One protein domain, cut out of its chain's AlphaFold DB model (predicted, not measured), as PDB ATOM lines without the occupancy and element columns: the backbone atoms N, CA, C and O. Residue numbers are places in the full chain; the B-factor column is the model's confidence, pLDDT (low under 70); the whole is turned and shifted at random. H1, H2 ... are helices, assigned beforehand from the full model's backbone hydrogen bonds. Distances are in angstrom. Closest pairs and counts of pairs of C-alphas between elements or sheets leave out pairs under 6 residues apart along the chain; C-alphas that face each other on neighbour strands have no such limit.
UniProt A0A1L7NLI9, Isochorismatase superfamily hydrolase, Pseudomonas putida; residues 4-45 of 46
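Overview. This is residues 4 to 45 of the 46 residues of the protein "Isochorismatase superfamily hydrolase" of Pseudomonas putida (UniProt A0A1L7NLI9). Three helices follow one another in a flat zigzag: H1 and H2 run side by side in opposite ways, loosely, and H3 makes a V with H2 at their corner, with residues 38 to 45 sticking out. The 42 printed residues, with named helices H1, H2 and H3 and no named strand, are all helix in class. The whole is only just loose, close to compact, with a radius of gyration of the C-alphas of 11.4 A and spans of 34 by 21 by 11 A.

Arrangement. H1, residues 4 to 11, is close to but not clearly touching H2, residues 18 to 28; their closest C-alphas, His 11 and Leu 21, are 8.0 A apart. They run opposite ways at a shallow tilt of 18 degrees. H3, residues 30 to 43, touches H2 only at the corner, with its residues 32 to 36 alone; the closest C-alphas, Ser 26 and Arg 33, are 4.5 A apart. These two run opposite ways at a steep tilt of 48 degrees. H1 and H3 are apart. In H1, H2 and H3 every O i to N i+4 pair is within hydrogen-bond range.

Along the chain. H1 begins at C-alpha 4 (21.052, 29.182, -36.563) and is 10.5 A long; H2 is 15.7 A. H3, 20.0 A, ends at C-alpha 43 (34.096, 45.070, -53.677).

Size, cuts and confidence. The C-alphas farthest apart, Val 6 and Gly 45, are 35.5 A apart. The printed part has no cut, the link H1 to H2 is short and H2 to H3 tight, and no printed residue is under 70 in pLDDT.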
ATOM      1  N   PHE A   4      19.932  29.069 -35.632       96.94
ATOM      2  CA  PHE A   4      21.052  29.182 -36.563       96.94
ATOM      3  C   PHE A   4      21.686  27.814 -36.842       96.94
ATOM      4  O   PHE A   4      21.897  27.460 -37.998       96.94
ATOM      5  N   GLY A   5      21.903  27.004 -35.799       97.06
ATOM      6  CA  GLY A   5      22.408  25.637 -35.955       97.06
ATOM      7  C   GLY A   5      21.473  24.766 -36.797       97.06
ATOM      8  O   GLY A   5      21.934  24.101 -37.718       97.06
ATOM      9  N   VAL A   6      20.157  24.850 -36.561       97.44
ATOM     10  CA  VAL A   6      19.149  24.132 -37.365       97.44
ATOM     11  C   VAL A   6      19.204  24.551 -38.836       97.44
ATOM     12  O   VAL A   6      19.171  23.695 -39.718       97.44
ATOM     13  N   ALA A   7      19.326  25.852 -39.121       96.12
ATOM     14  CA  ALA A   7      19.440  26.348 -40.490       96.12
ATOM     15  C   ALA A   7      20.699  25.807 -41.191       96.12
ATOM     16  O   ALA A   7      20.613  25.343 -42.327       96.12
ATOM     17  N   CYS A   8      21.850  25.796 -40.510       96.75
ATOM     18  CA  CYS A   8      23.095  25.249 -41.055       96.75
ATOM     19  C   CYS A   8      23.023  23.731 -41.284       96.75
ATOM     20  O   CYS A   8      23.461  23.241 -42.327       96.75
ATOM     21  N   GLU A   9      22.446  22.985 -40.340       97.56
ATOM     22  CA  GLU A   9      22.274  21.534 -40.451       97.56
ATOM     23  C   GLU A   9      21.303  21.139 -41.570       97.56
ATOM     24  O   GLU A   9      21.493  20.096 -42.197       97.56
ATOM     25  N   LEU A  10      20.288  21.959 -41.853       97.12
ATOM     26  CA  LEU A  10      19.362  21.725 -42.960       97.12
ATOM     27  C   LEU A  10      19.970  22.118 -44.312       97.12
ATOM     28  O   LEU A  10      19.833  21.378 -45.282       97.12
ATOM     29  N   HIS A  11      20.653  23.264 -44.379       96.94
ATOM     30  CA  HIS A  11      21.173  23.810 -45.634       96.94
ATOM     31  C   HIS A  11      22.407  23.051 -46.151       96.94
ATOM     32  O   HIS A  11      22.562  22.901 -47.363       96.94
ATOM     33  N   ARG A  12      23.237  22.515 -45.238       97.62
ATOM     34  CA  ARG A  12      24.435  21.672 -45.462       97.62
ATOM     35  C   ARG A  12      25.576  22.311 -46.251       97.62
ATOM     36  O   ARG A  12      26.710  22.294 -45.784       97.62
ATOM     37  N   ASP A  13      25.297  22.834 -47.434       97.75
ATOM     38  CA  ASP A  13      26.275  23.385 -48.361       97.75
ATOM     39  C   ASP A  13      25.798  24.750 -48.855       97.75
ATOM     40  O   ASP A  13      24.732  24.865 -49.451       97.75
ATOM     41  N   TRP A  14      26.619  25.777 -48.633       95.62
ATOM     42  CA  TRP A  14      26.364  27.142 -49.092       95.62
ATOM     43  C   TRP A  14      26.120  27.231 -50.596       95.62
ATOM     44  O   TRP A  14      25.352  28.078 -51.038       95.62
ATOM     45  N   ARG A  15      26.756  26.361 -51.392       97.06
ATOM     46  CA  ARG A  15      26.631  26.373 -52.856       97.06
ATOM     47  C   ARG A  15      25.224  26.002 -53.343       97.06
ATOM     48  O   ARG A  15      24.945  26.215 -54.518       97.06
ATOM     49  N   ASN A  16      24.361  25.472 -52.474       96.81
ATOM     50  CA  ASN A  16      22.988  25.118 -52.829       96.81
ATOM     51  C   ASN A  16      22.108  26.357 -53.058       96.81
ATOM     52  O   ASN A  16      21.338  26.364 -54.013       96.81
ATOM     53  N   ASP A  17      22.221  27.384 -52.208       97.44
ATOM     54  CA  ASP A  17      21.546  28.681 -52.377       97.44
ATOM     55  C   ASP A  17      22.206  29.754 -51.490       97.44
ATOM     56  O   ASP A  17      21.799  30.011 -50.350       97.44
ATOM     57  N   VAL A  18      23.260  30.370 -52.030       96.44
ATOM     58  CA  VAL A  18      24.060  31.385 -51.329       96.44
ATOM     59  C   VAL A  18      23.214  32.608 -50.974       96.44
ATOM     60  O   VAL A  18      23.284  33.085 -49.842       96.44
ATOM     61  N   GLU A  19      22.405  33.103 -51.913       96.38
ATOM     62  CA  GLU A  19      21.607  34.319 -51.735       96.38
ATOM     63  C   GLU A  19      20.495  34.112 -50.702       96.38
ATOM     64  O   GLU A  19      20.302  34.956 -49.823       96.38
ATOM     65  N   GLY A  20      19.805  32.967 -50.738       96.38
ATOM     66  CA  GLY A  20      18.762  32.642 -49.767       96.38
ATOM     67  C   GLY A  20      19.301  32.505 -48.343       96.38
ATOM     68  O   GLY A  20      18.731  33.074 -47.403       96.38
ATOM     69  N   LEU A  21      20.432  31.811 -48.161       97.00
ATOM     70  CA  LEU A  21      21.050  31.677 -46.840       97.00
ATOM     71  C   LEU A  21      21.645  33.005 -46.345       97.00
ATOM     72  O   LEU A  21      21.490  33.348 -45.169       97.00
ATOM     73  N   ALA A  22      22.268  33.790 -47.228       96.06
ATOM     74  CA  ALA A  22      22.777  35.115 -46.886       96.06
ATOM     75  C   ALA A  22      21.647  36.071 -46.476       96.06
ATOM     76  O   ALA A  22      21.779  36.781 -45.477       96.06
ATOM     77  N   ALA A  23      20.507  36.048 -47.175       97.50
ATOM     78  CA  ALA A  23      19.328  36.832 -46.821       97.50
ATOM     79  C   ALA A  23      18.751  36.422 -45.456       97.50
ATOM     80  O   ALA A  23      18.445  37.289 -44.632       97.50
ATOM     81  N   LEU A  24      18.655  35.117 -45.170       97.38
ATOM     82  CA  LEU A  24      18.215  34.610 -43.864       97.38
ATOM     83  C   LEU A  24      19.104  35.142 -42.730       97.38
ATOM     84  O   LEU A  24      18.587  35.689 -41.751       97.38
ATOM     85  N   CYS A  25      20.425  35.017 -42.888       97.12
ATOM     86  CA  CYS A  25      21.411  35.494 -41.922       97.12
ATOM     87  C   CYS A  25      21.367  37.020 -41.773       97.12
ATOM     88  O   CYS A  25      21.301  37.514 -40.654       97.12
ATOM     89  N   SER A  26      21.324  37.773 -42.873       97.12
ATOM     90  CA  SER A  26      21.242  39.239 -42.847       97.12
ATOM     91  C   SER A  26      19.982  39.736 -42.139       97.12
ATOM     92  O   SER A  26      20.035  40.717 -41.399       97.12
ATOM     93  N   ASN A  27      18.841  39.065 -42.314       97.75
ATOM     94  CA  ASN A  27      17.575  39.467 -41.697       97.75
ATOM     95  C   ASN A  27      17.539  39.232 -40.181       97.75
ATOM     96  O   ASN A  27      16.933  40.032 -39.469       97.75
ATOM     97  N   HIS A  28      18.214  38.192 -39.688       97.62
ATOM     98  CA  HIS A  28      18.103  37.745 -38.293       97.62
ATOM     99  C   HIS A  28      19.387  37.923 -37.466       97.62
ATOM    100  O   HIS A  28      19.353  37.743 -36.250       97.62
ATOM    101  N   ILE A  29      20.509  38.285 -38.095       97.94
ATOM    102  CA  ILE A  29      21.807  38.521 -37.450       97.94
ATOM    103  C   ILE A  29      22.344  39.888 -37.916       97.94
ATOM    104  O   ILE A  29      22.966  39.980 -38.978       97.94
ATOM    105  N   PRO A  30      22.133  40.965 -37.135       98.06
ATOM    106  CA  PRO A  30      22.589  42.310 -37.495       98.06
ATOM    107  C   PRO A  30      24.095  42.396 -37.777       98.06
ATOM    108  O   PRO A  30      24.505  43.066 -38.723       98.06
ATOM    109  N   ASP A  31      24.918  41.660 -37.027       98.25
ATOM    110  CA  ASP A  31      26.368  41.629 -37.244       98.25
ATOM    111  C   ASP A  31      26.735  41.053 -38.617       98.25
ATOM    112  O   ASP A  31      27.620  41.572 -39.298       98.25
ATOM    113  N   TYR A  32      26.008  40.032 -39.081       97.81
ATOM    114  CA  TYR A  32      26.222  39.452 -40.406       97.81
ATOM    115  C   TYR A  32      25.877  40.453 -41.516       97.81
ATOM    116  O   TYR A  32      26.621  40.595 -42.488       97.81
ATOM    117  N   ARG A  33      24.800  41.228 -41.337       97.94
ATOM    118  CA  ARG A  33      24.440  42.324 -42.249       97.94
ATOM    119  C   ARG A  33      25.531  43.396 -42.325       97.94
ATOM    120  O   ARG A  33      25.821  43.893 -43.416       97.94
ATOM    121  N   ASN A  34      26.153  43.739 -41.196       98.06
ATOM    122  CA  ASN A  34      27.247  44.715 -41.151       98.06
ATOM    123  C   ASN A  34      28.465  44.235 -41.959       98.06
ATOM    124  O   ASN A  34      29.046  45.012 -42.725       98.06
ATOM    125  N   LEU A  35      28.816  42.948 -41.843       98.12
ATOM    126  CA  LEU A  35      29.890  42.333 -42.628       98.12
ATOM    127  C   LEU A  35      29.584  42.357 -44.130       98.12
ATOM    128  O   LEU A  35      30.425  42.805 -44.908       98.12
ATOM    129  N   MET A  36      28.376  41.946 -44.535       97.44
ATOM    130  CA  MET A  36      27.953  41.974 -45.942       97.44
ATOM    131  C   MET A  36      28.012  43.389 -46.524       97.44
ATOM    132  O   MET A  36      28.562  43.594 -47.601       97.44
ATOM    133  N   THR A  37      27.492  44.379 -45.793       97.69
ATOM    134  CA  THR A  37      27.516  45.790 -46.213       97.69
ATOM    135  C   THR A  37      28.946  46.275 -46.438       97.69
ATOM    136  O   THR A  37      29.247  46.856 -47.480       97.69
ATOM    137  N   SER A  38      29.840  45.997 -45.487       97.56
ATOM    138  CA  SER A  38      31.241  46.418 -45.563       97.56
ATOM    139  C   SER A  38      31.978  45.742 -46.726       97.56
ATOM    140  O   SER A  38      32.714  46.400 -47.460       97.56
ATOM    141  N   TYR A  39      31.749  44.441 -46.932       97.12
ATOM    142  CA  TYR A  39      32.326  43.684 -48.043       97.12
ATOM    143  C   TYR A  39      31.840  44.193 -49.405       97.12
ATOM    144  O   TYR A  39      32.651  44.413 -50.308       97.12
ATOM    145  N   ASN A  40      30.532  44.422 -49.543       96.38
ATOM    146  CA  ASN A  40      29.931  44.925 -50.775       96.38
ATOM    147  C   ASN A  40      30.450  46.325 -51.110       96.38
ATOM    148  O   ASN A  40      30.812  46.573 -52.254       96.38
ATOM    149  N   ALA A  41      30.560  47.216 -50.119       96.50
ATOM    150  CA  ALA A  41      31.121  48.551 -50.316       96.50
ATOM    151  C   ALA A  41      32.576  48.506 -50.819       96.50
ATOM    152  O   ALA A  41      32.941  49.266 -51.712       96.50
ATOM    153  N   LEU A  42      33.394  47.593 -50.284       97.12
ATOM    154  CA  LEU A  42      34.785  47.419 -50.712       97.12
ATOM    155  C   LEU A  42      34.905  46.788 -52.108       97.12
ATOM    156  O   LEU A  42      35.832  47.102 -52.853       97.12
ATOM    157  N   THR A  43      34.001  45.873 -52.451       96.62
ATOM    158  CA  THR A  43      34.096  45.070 -53.677       96.62
ATOM    159  C   THR A  43      33.402  45.739 -54.863       96.62
ATOM    160  O   THR A  43      33.836  45.538 -55.987       96.62
ATOM    161  N   ALA A  44      32.398  46.592 -54.640       90.88
ATOM    162  CA  ALA A  44      31.690  47.309 -55.705       90.88
ATOM    163  C   ALA A  44      32.571  48.296 -56.497       90.88
ATOM    164  O   ALA A  44      32.195  48.703 -57.592       90.88
ATOM    165  N   GLY A  45      33.712  48.709 -55.934       81.50
ATOM    166  CA  GLY A  45      34.687  49.588 -56.588       81.50
ATOM    167  C   GLY A  45      35.892  48.871 -57.207       81.50
ATOM    168  O   GLY A  45      36.807  49.557 -57.665       81.50
TER     169      GLY A  45